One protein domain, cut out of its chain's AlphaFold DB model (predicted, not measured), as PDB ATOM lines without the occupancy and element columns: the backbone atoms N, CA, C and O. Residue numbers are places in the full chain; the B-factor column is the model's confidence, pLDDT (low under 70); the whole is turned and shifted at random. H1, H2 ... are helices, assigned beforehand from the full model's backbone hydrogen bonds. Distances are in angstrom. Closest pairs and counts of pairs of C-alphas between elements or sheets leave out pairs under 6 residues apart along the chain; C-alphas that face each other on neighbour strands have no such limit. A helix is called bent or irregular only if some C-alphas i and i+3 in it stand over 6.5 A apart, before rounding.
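Overview. This is residues 11 to 82 of the 119 residues of an uncharacterized protein of Streptomyces calidiresistens (UniProt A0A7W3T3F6). The longest helix, H3, makes the middle of a small helical body, with H1 and H2 packed on it, both crossing it steeply and H3 between them. H4 follows as an arm, and residues 64 to 82 stick out from this body. The printed part has 72 residues with four named helices, in the order H1, H2, H3, H4, and no named strand; the class is all helix. The whole is only just loose, close to compact, with a radius of gyration of the C-alphas of 13.9 A and spans of 40 by 28 by 21 A.

Arrangement. Begin with H3, residues 47 to 63, and look at Ala 55. Its C-alpha is 4.8 A from that of Ala 19, the closest pair where H3 touches H1, residues 12 to 24; the two run opposite ways at a steep tilt of 60 degrees. The C-alpha of Ala 55 is also 4.8 A from that of Pro 30, the closest pair where H3 touches H2, residues 28 to 40; they run opposite ways at 69 degrees, a steep tilt only just short of about perpendicular. H1 and H2 are close but not clearly touching, with the C-alphas of Leu 22 and Pro 30 closest at 7.6 A. H4, residues 65 to 79, is about perpendicular to H3 at 81 degrees and close but not clearly touching, with the C-alphas of Leu 61 and Asp 68 closest at 7.0 A; H4 is apart from H1 and H2. In H1, H3 and H4 every O i to N i+4 pair is within hydrogen-bond range; in H2, 5 of 9 are.

Along the chain. Find C-alpha 47 at (40.234, 18.913, -8.187); from there H3 runs 24.2 A to C-alpha 63. H1 begins at C-alpha 12, at (20.623, 21.433, -18.570), and runs 18.5 A. H2 runs 20.3 A and is irregular, but only just: C-alphas 36 and 39 are 6.9 A apart. H4 runs 20.8 A to C-alpha 79 at (44.075, 24.135, -40.116).

Size, cuts and confidence. The C-alphas of Glu 24 and Arg 82 are the two farthest apart, at 42.8 A. The printed part has no cut; the links H1 to H2 and H3 to H4 are tight, and H2 to H3 is short. Residues 64 to 82 stand free, and in the B-factor column these same residues are under 70; the mean pLDDT of the printed part is 76.0.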
ATOM      1  N   SER A  11      17.960  19.149 -21.991       82.81
ATOM      2  CA  SER A  11      17.901  20.195 -20.980       82.81
ATOM      3  C   SER A  11      19.210  20.236 -20.185       82.81
ATOM      4  O   SER A  11      20.012  19.299 -20.197       82.81
ATOM      5  N   ARG A  12      19.452  21.336 -19.463       80.00
ATOM      6  CA  ARG A  12      20.623  21.433 -18.570       80.00
ATOM      7  C   ARG A  12      20.599  20.360 -17.478       80.00
ATOM      8  O   ARG A  12      21.657  19.899 -17.060       80.00
ATOM      9  N   GLU A  13      19.407  19.969 -17.046       86.06
ATOM     10  CA  GLU A  13      19.184  18.941 -16.031       86.06
ATOM     11  C   GLU A  13      19.557  17.552 -16.562       86.06
ATOM     12  O   GLU A  13      20.277  16.819 -15.885       86.06
ATOM     13  N   ASP A  14      19.200  17.243 -17.813       85.19
ATOM     14  CA  ASP A  14      19.592  15.989 -18.475       85.19
ATOM     15  C   ASP A  14      21.117  15.864 -18.593       85.19
ATOM     16  O   ASP A  14      21.689  14.795 -18.372       85.19
ATOM     17  N   ILE A  15      21.797  16.973 -18.902       85.44
ATOM     18  CA  ILE A  15      23.262  17.027 -18.999       85.44
ATOM     19  C   ILE A  15      23.902  16.809 -17.621       85.44
ATOM     20  O   ILE A  15      24.881  16.071 -17.518       85.44
ATOM     21  N   ALA A  16      23.355  17.408 -16.560       87.81
ATOM     22  CA  ALA A  16      23.860  17.230 -15.199       87.81
ATOM     23  C   ALA A  16      23.656  15.793 -14.685       87.81
ATOM     24  O   ALA A  16      24.569  15.220 -14.090       87.81
ATOM     25  N   LEU A  17      22.496  15.186 -14.961       89.06
ATOM     26  CA  LEU A  17      22.218  13.781 -14.648       89.06
ATOM     27  C   LEU A  17      23.181  12.846 -15.383       89.06
ATOM     28  O   LEU A  17      23.756  11.941 -14.781       89.06
ATOM     29  N   ARG A  18      23.419  13.107 -16.673       86.62
ATOM     30  CA  ARG A  18      24.387  12.357 -17.477       86.62
ATOM     31  C   ARG A  18      25.811  12.510 -16.935       86.62
ATOM     32  O   ARG A  18      26.515  11.515 -16.823       86.62
ATOM     33  N   ALA A  19      26.227  13.722 -16.572       88.62
ATOM     34  CA  ALA A  19      27.544  13.984 -15.989       88.62
ATOM     35  C   ALA A  19      27.743  13.231 -14.669       88.62
ATOM     36  O   ALA A  19      28.794  12.634 -14.448       88.62
ATOM     37  N   ARG A  20      26.707  13.193 -13.826       89.69
ATOM     38  CA  ARG A  20      26.724  12.434 -12.575       89.69
ATOM     39  C   ARG A  20      26.866  10.934 -12.819       89.69
ATOM     40  O   ARG A  20      27.705  10.311 -12.182       89.69
ATOM     41  N   ALA A  21      26.127  10.390 -13.785       90.81
ATOM     42  CA  ALA A  21      26.248   8.986 -14.168       90.81
ATOM     43  C   ALA A  21      27.654   8.636 -14.690       90.81
ATOM     44  O   ALA A  21      28.148   7.553 -14.406       90.81
ATOM     45  N   LEU A  22      28.319   9.545 -15.413       88.62
ATOM     46  CA  LEU A  22      29.696   9.332 -15.886       88.62
ATOM     47  C   LEU A  22      30.707   9.250 -14.739       88.62
ATOM     48  O   LEU A  22      31.649   8.470 -14.821       88.62
ATOM     49  N   ILE A  23      30.515  10.047 -13.687       88.88
ATOM     50  CA  ILE A  23      31.377  10.022 -12.499       88.88
ATOM     51  C   ILE A  23      31.113   8.761 -11.678       88.88
ATOM     52  O   ILE A  23      32.051   8.094 -11.265       88.88
ATOM     53  N   GLU A  24      29.842   8.405 -11.480       90.69
ATOM     54  CA  GLU A  24      29.446   7.211 -10.722       90.69
ATOM     55  C   GLU A  24      29.880   5.905 -11.403       90.69
ATOM     56  O   GLU A  24      30.203   4.933 -10.730       90.69
ATOM     57  N   GLN A  25      29.933   5.888 -12.737       90.62
ATOM     58  CA  GLN A  25      30.435   4.754 -13.520       90.62
ATOM     59  C   GLN A  25      31.964   4.739 -13.663       90.62
ATOM     60  O   GLN A  25      32.482   3.871 -14.365       90.62
ATOM     61  N   GLU A  26      32.674   5.697 -13.054       85.44
ATOM     62  CA  GLU A  26      34.123   5.885 -13.203       85.44
ATOM     63  C   GLU A  26      34.568   5.878 -14.675       85.44
ATOM     64  O   GLU A  26      35.579   5.284 -15.061       85.44
ATOM     65  N   ASP A  27      33.786   6.532 -15.537       85.19
ATOM     66  CA  ASP A  27      34.098   6.587 -16.958       85.19
ATOM     67  C   ASP A  27      35.476   7.265 -17.148       85.19
ATOM     68  O   ASP A  27      35.740   8.317 -16.563       85.19
ATOM     69  N   PRO A  28      36.389   6.720 -17.972       85.31
ATOM     70  CA  PRO A  28      37.702   7.327 -18.191       85.31
ATOM     71  C   PRO A  28      37.658   8.595 -19.067       85.31
ATOM     72  O   PRO A  28      38.675   9.280 -19.218       85.31
ATOM     73  N   ARG A  29      36.524   8.916 -19.708       83.12
ATOM     74  CA  ARG A  29      36.390  10.055 -20.637       83.12
ATOM     75  C   ARG A  29      36.528  11.423 -19.948       83.12
ATOM     76  O   ARG A  29      37.311  12.223 -20.467       83.12
ATOM     77  N   PRO A  30      35.858  11.724 -18.816       84.69
ATOM     78  CA  PRO A  30      36.058  12.967 -18.068       84.69
ATOM     79  C   PRO A  30      37.522  13.201 -17.678       84.69
ATOM     80  O   PRO A  30      38.044  14.279 -17.951       84.69
ATOM     81  N   ALA A  31      38.227  12.181 -17.179       83.62
ATOM     82  CA  ALA A  31      39.635  12.297 -16.781       83.62
ATOM     83  C   ALA A  31      40.560  12.734 -17.938       83.62
ATOM     84  O   ALA A  31      41.505  13.499 -17.748       83.62
ATOM     85  N   ARG A  32      40.270  12.309 -19.179       81.44
ATOM     86  CA  ARG A  32      41.019  12.755 -20.373       81.44
ATOM     87  C   ARG A  32      40.767  14.224 -20.714       81.44
ATOM     88  O   ARG A  32      41.658  14.892 -21.235       81.44
ATOM     89  N   VAL A  33      39.554  14.713 -20.462       82.00
ATOM     90  CA  VAL A  33      39.152  16.100 -20.746       82.00
ATOM     91  C   VAL A  33      39.636  17.049 -19.652       82.00
ATOM     92  O   VAL A  33      39.977  18.192 -19.951       82.00
ATOM     93  N   GLU A  34      39.736  16.572 -18.415       81.81
ATOM     94  CA  GLU A  34      40.133  17.345 -17.237       81.81
ATOM     95  C   GLU A  34      41.452  18.100 -17.441       81.81
ATOM     96  O   GLU A  34      41.508  19.316 -17.250       81.81
ATOM     97  N   HIS A  35      42.484  17.427 -17.963       77.56
ATOM     98  CA  HIS A  35      43.782  18.055 -18.234       77.56
ATOM     99  C   HIS A  35      43.697  19.195 -19.264       77.56
ATOM    100  O   HIS A  35      44.442  20.169 -19.198       77.56
ATOM    101  N   HIS A  36      42.783  19.085 -20.232       79.62
ATOM    102  CA  HIS A  36      42.574  20.115 -21.253       79.62
ATOM    103  C   HIS A  36      41.698  21.263 -20.749       79.62
ATOM    104  O   HIS A  36      41.769  22.367 -21.291       79.62
ATOM    105  N   LEU A  37      40.868  21.006 -19.737       78.25
ATOM    106  CA  LEU A  37      39.987  21.994 -19.131       78.25
ATOM    107  C   LEU A  37      40.709  22.819 -18.064       78.25
ATOM    108  O   LEU A  37      40.432  24.008 -17.949       78.25
ATOM    109  N   ALA A  38      41.672  22.224 -17.354       75.12
ATOM    110  CA  ALA A  38      42.433  22.848 -16.270       75.12
ATOM    111  C   ALA A  38      42.928  24.290 -16.543       75.12
ATOM    112  O   ALA A  38      42.781  25.125 -15.652       75.12
ATOM    113  N   PRO A  39      43.429  24.659 -17.744       78.50
ATOM    114  CA  PRO A  39      43.861  26.034 -18.032       78.50
ATOM    115  C   PRO A  39      42.723  27.062 -18.115       78.50
ATOM    116  O   PRO A  39      42.969  28.262 -18.016       78.50
ATOM    117  N   TYR A  40      41.491  26.607 -18.346       77.12
ATOM    118  CA  TYR A  40      40.301  27.447 -18.506       77.12
ATOM    119  C   TYR A  40      39.469  27.544 -17.223       77.12
ATOM    120  O   TYR A  40      38.492  28.293 -17.190       77.12
ATOM    121  N   LEU A  41      39.828  26.788 -16.181       80.31
ATOM    122  CA  LEU A  41      39.152  26.864 -14.895       80.31
ATOM    123  C   LEU A  41      39.609  28.091 -14.083       80.31
ATOM    124  O   LEU A  41      40.750  28.543 -14.211       80.31
ATOM    125  N   PRO A  42      38.732  28.634 -13.217       79.56
ATOM    126  CA  PRO A  42      39.094  29.688 -12.278       79.56
ATOM    127  C   PRO A  42      40.322  29.320 -11.433       79.56
ATOM    128  O   PRO A  42      40.464  28.182 -10.972       79.56
ATOM    129  N   LYS A  43      41.196  30.299 -11.171       74.69
ATOM    130  CA  LYS A  43      42.322  30.124 -10.241       74.69
ATOM    131  C   LYS A  43      41.770  29.793  -8.848       74.69
ATOM    132  O   LYS A  43      41.021  30.591  -8.295       74.69
ATOM    133  N   GLY A  44      42.135  28.629  -8.309       75.69
ATOM    134  CA  GLY A  44      41.630  28.123  -7.024       75.69
ATOM    135  C   GLY A  44      40.513  27.079  -7.127       75.69
ATOM    136  O   GLY A  44      39.960  26.695  -6.101       75.69
ATOM    137  N   SER A  45      40.184  26.606  -8.332       79.12
ATOM    138  CA  SER A  45      39.240  25.492  -8.503       79.12
ATOM    139  C   SER A  45      39.767  24.222  -7.833       79.12
ATOM    140  O   SER A  45      40.938  23.874  -8.005       79.12
ATOM    141  N   SER A  46      38.910  23.524  -7.082       83.25
ATOM    142  CA  SER A  46      39.277  22.241  -6.479       83.25
ATOM    143  C   SER A  46      39.388  21.140  -7.548       83.25
ATOM    144  O   SER A  46      38.741  21.243  -8.596       83.25
ATOM    145  N   PRO A  47      40.163  20.069  -7.292       82.88
ATOM    146  CA  PRO A  47      40.234  18.913  -8.187       82.88
ATOM    147  C   PRO A  47      38.850  18.332  -8.503       82.88
ATOM    148  O   PRO A  47      38.524  18.115  -9.665       82.88
ATOM    149  N   ASP A  48      37.977  18.214  -7.501       85.00
ATOM    150  CA  ASP A  48      36.603  17.726  -7.690       85.00
ATOM    151  C   ASP A  48      35.776  18.634  -8.605       85.00
ATOM    152  O   ASP A  48      34.957  18.168  -9.397       85.00
ATOM    153  N   GLN A  49      35.999  19.949  -8.532       83.62
ATOM    154  CA  GLN A  49      35.321  20.910  -9.393       83.62
ATOM    155  C   GLN A  49      35.823  20.815 -10.839       83.62
ATOM    156  O   GLN A  49      35.024  20.938 -11.771       83.62
ATOM    157  N   ALA A  50      37.118  20.546 -11.035       85.25
ATOM    158  CA  ALA A  50      37.689  20.254 -12.348       85.25
ATOM    159  C   ALA A  50      37.125  18.952 -12.928       85.25
ATOM    160  O   ALA A  50      36.710  18.926 -14.090       85.25
ATOM    161  N   HIS A  51      37.021  17.914 -12.100       85.81
ATOM    162  CA  HIS A  51      36.481  16.620 -12.487       85.81
ATOM    163  C   HIS A  51      34.992  16.704 -12.860       85.81
ATOM    164  O   HIS A  51      34.572  16.236 -13.922       85.81
ATOM    165  N   TRP A  52      34.193  17.405 -12.049       85.06
ATOM    166  CA  TRP A  52      32.786  17.683 -12.346       85.06
ATOM    167  C   TRP A  52      32.619  18.486 -13.641       85.06
ATOM    168  O   TRP A  52      31.804  18.134 -14.497       85.06
ATOM    169  N   ALA A  53      33.416  19.541 -13.835       87.12
ATOM    170  CA  ALA A  53      33.378  20.342 -15.056       87.12
ATOM    171  C   ALA A  53      33.738  19.514 -16.300       87.12
ATOM    172  O   ALA A  53      33.118  19.679 -17.355       87.12
ATOM    173  N   ALA A  54      34.693  18.590 -16.177       87.56
ATOM    174  CA  ALA A  54      35.053  17.668 -17.245       87.56
ATOM    175  C   ALA A  54      33.914  16.688 -17.570       87.56
ATOM    176  O   ALA A  54      33.603  16.483 -18.745       87.56
ATOM    177  N   ALA A  55      33.232  16.145 -16.558       88.56
ATOM    178  CA  ALA A  55      32.079  15.266 -16.752       88.56
ATOM    179  C   ALA A  55      30.906  15.989 -17.434       88.56
ATOM    180  O   ALA A  55      30.306  15.456 -18.368       88.56
ATOM    181  N   VAL A  56      30.632  17.237 -17.039       88.50
ATOM    182  CA  VAL A  56      29.627  18.091 -17.693       88.50
ATOM    183  C   VAL A  56      30.010  18.390 -19.141       88.50
ATOM    184  O   VAL A  56      29.150  18.352 -20.020       88.50
ATOM    185  N   ALA A  57      31.290  18.642 -19.423       85.62
ATOM    186  CA  ALA A  57      31.763  18.873 -20.784       85.62
ATOM    187  C   ALA A  57      31.574  17.637 -21.682       85.62
ATOM    188  O   ALA A  57      31.131  17.779 -22.822       85.62
ATOM    189  N   VAL A  58      31.856  16.432 -21.169       85.75
ATOM    190  CA  VAL A  58      31.626  15.167 -21.891       85.75
ATOM    191  C   VAL A  58      30.134  14.929 -22.109       85.75
ATOM    192  O   VAL A  58      29.721  14.655 -23.233       85.75
ATOM    193  N   ALA A  59      29.312  15.109 -21.074       86.56
ATOM    194  CA  ALA A  59      27.864  14.973 -21.179       86.56
ATOM    195  C   ALA A  59      27.261  15.952 -22.199       86.56
ATOM    196  O   ALA A  59      26.412  15.566 -22.999       86.56
ATOM    197  N   ALA A  60      27.725  17.204 -22.221       83.81
ATOM    198  CA  ALA A  60      27.285  18.203 -23.190       83.81
ATOM    199  C   ALA A  60      27.739  17.877 -24.625       83.81
ATOM    200  O   ALA A  60      27.012  18.170 -25.577       83.81
ATOM    201  N   LEU A  61      28.920  17.270 -24.791       81.12
ATOM    202  CA  LEU A  61      29.418  16.819 -26.091       81.12
ATOM    203  C   LEU A  61      28.585  15.644 -26.625       81.12
ATOM    204  O   LEU A  61      28.163  15.676 -27.780       81.12
ATOM    205  N   ASP A  62      28.288  14.664 -25.766       82.06
ATOM    206  CA  ASP A  62      27.425  13.517 -26.078       82.06
ATOM    207  C   ASP A  62      25.999  13.973 -26.441       82.06
ATOM    208  O   ASP A  62      25.364  13.420 -27.338       82.06
ATOM    209  N   ALA A  63      25.506  15.018 -25.775       77.69
ATOM    210  CA  ALA A  63      24.182  15.588 -25.992       77.69
ATOM    211  C   ALA A  63      24.082  16.437 -27.284       77.69
ATOM    212  O   ALA A  63      22.984  16.670 -27.797       77.69
ATOM    213  N   HIS A  64      25.212  16.882 -27.846       69.31
ATOM    214  CA  HIS A  64      25.259  17.726 -29.044       69.31
ATOM    215  C   HIS A  64      26.307  17.263 -30.078       69.31
ATOM    216  O   HIS A  64      27.269  17.990 -30.363       69.31
ATOM    217  N   PRO A  65      26.086  16.122 -30.757       62.75
ATOM    218  CA  PRO A  65      26.995  15.630 -31.800       62.75
ATOM    219  C   PRO A  65      27.125  16.594 -32.998       62.75
ATOM    220  O   PRO A  65      28.139  16.615 -33.703       62.75
ATOM    221  N   GLU A  66      26.124  17.448 -33.234       59.84
ATOM    222  CA  GLU A  66      26.161  18.480 -34.279       59.84
ATOM    223  C   GLU A  66      27.135  19.629 -33.978       59.84
ATOM    224  O   GLU A  66      27.734  20.182 -34.910       59.84
ATOM    225  N   LEU A  67      27.337  19.975 -32.699       57.66
ATOM    226  CA  LEU A  67      28.338  20.971 -32.303       57.66
ATOM    227  C   LEU A  67      29.749  20.441 -32.546       57.66
ATOM    228  O   LEU A  67      30.607  21.202 -32.999       57.66
ATOM    229  N   ASP A  68      29.969  19.142 -32.339       60.34
ATOM    230  CA  ASP A  68      31.254  18.515 -32.628       60.34
ATOM    231  C   ASP A  68      31.537  18.492 -34.140       60.34
ATOM    232  O   ASP A  68      32.624  18.864 -34.580       60.34
ATOM    233  N   ARG A  69      30.528  18.228 -34.988       56.31
ATOM    234  CA  ARG A  69      30.670  18.360 -36.455       56.31
ATOM    235  C   ARG A  69      31.006  19.786 -36.899       56.31
ATOM    236  O   ARG A  69      31.862  19.959 -37.774       56.31
ATOM    237  N   ARG A  70      30.370  20.810 -36.313       55.69
ATOM    238  CA  ARG A  70      30.694  22.220 -36.610       55.69
ATOM    239  C   ARG A  70      32.088  22.595 -36.114       55.69
ATOM    240  O   ARG A  70      32.850  23.141 -36.907       55.69
ATOM    241  N   ARG A  71      32.469  22.235 -34.881       55.91
ATOM    242  CA  ARG A  71      33.833  22.450 -34.359       55.91
ATOM    243  C   ARG A  71      34.881  21.732 -35.198       55.91
ATOM    244  O   ARG A  71      35.904  22.332 -35.506       55.91
ATOM    245  N   ARG A  72      34.637  20.492 -35.628       54.94
ATOM    246  CA  ARG A  72      35.563  19.728 -36.478       54.94
ATOM    247  C   ARG A  72      35.727  20.383 -37.848       54.94
ATOM    248  O   ARG A  72      36.857  20.534 -38.300       54.94
ATOM    249  N   ARG A  73      34.642  20.861 -38.473       54.25
ATOM    250  CA  ARG A  73      34.716  21.651 -39.719       54.25
ATOM    251  C   ARG A  73      35.451  22.976 -39.533       54.25
ATOM    252  O   ARG A  73      36.262  23.329 -40.382       54.25
ATOM    253  N   GLN A  74      35.225  23.679 -38.427       50.41
ATOM    254  CA  GLN A  74      35.906  24.943 -38.139       50.41
ATOM    255  C   GLN A  74      37.390  24.734 -37.822       50.41
ATOM    256  O   GLN A  74      38.220  25.506 -38.283       50.41
ATOM    257  N   ARG A  75      37.742  23.645 -37.124       49.22
ATOM    258  CA  ARG A  75      39.131  23.260 -36.839       49.22
ATOM    259  C   ARG A  75      39.870  22.824 -38.098       49.22
ATOM    260  O   ARG A  75      41.061  23.086 -38.219       49.22
ATOM    261  N   ILE A  76      39.181  22.181 -39.041       51.88
ATOM    262  CA  ILE A  76      39.739  21.872 -40.362       51.88
ATOM    263  C   ILE A  76      39.914  23.176 -41.148       51.88
ATOM    264  O   ILE A  76      41.018  23.450 -41.586       51.88
ATOM    265  N   SER A  77      38.914  24.060 -41.191       50.94
ATOM    266  CA  SER A  77      39.026  25.378 -41.837       50.94
ATOM    267  C   SER A  77      40.152  26.252 -41.257       50.94
ATOM    268  O   SER A  77      40.882  26.883 -42.019       50.94
ATOM    269  N   SER A  78      40.385  26.230 -39.941       48.69
ATOM    270  CA  SER A  78      41.513  26.938 -39.323       48.69
ATOM    271  C   SER A  78      42.860  26.232 -39.526       48.69
ATOM    272  O   SER A  78      43.901  26.875 -39.426       48.69
ATOM    273  N   ARG A  79      42.864  24.922 -39.815       46.56
ATOM    274  CA  ARG A  79      44.075  24.135 -40.116       46.56
ATOM    275  C   ARG A  79      44.426  24.130 -41.608       46.56
ATOM    276  O   ARG A  79      45.559  23.817 -41.945       46.56
ATOM    277  N   THR A  80      43.503  24.515 -42.490       47.88
ATOM    278  CA  THR A  80      43.720  24.611 -43.947       47.88
ATOM    279  C   THR A  80      43.745  26.056 -44.467       47.88
ATOM    280  O   THR A  80      43.601  26.272 -45.665       47.88
ATOM    281  N   GLY A  81      43.927  27.056 -43.592       46.00
ATOM    282  CA  GLY A  81      43.784  28.473 -43.963       46.00
ATOM    283  C   GLY A  81      44.834  29.456 -43.438       46.00
ATOM    284  O   GLY A  81      44.654  30.658 -43.610       46.00
ATOM    285  N   ARG A  82      45.926  29.013 -42.803       48.28
ATOM    286  CA  ARG A  82      47.051  29.906 -42.470       48.28
ATOM    287  C   ARG A  82      48.373  29.147 -42.568       48.28
ATOM    288  O   ARG A  82      48.555  28.203 -41.804       48.28
TER     289      ARG A  82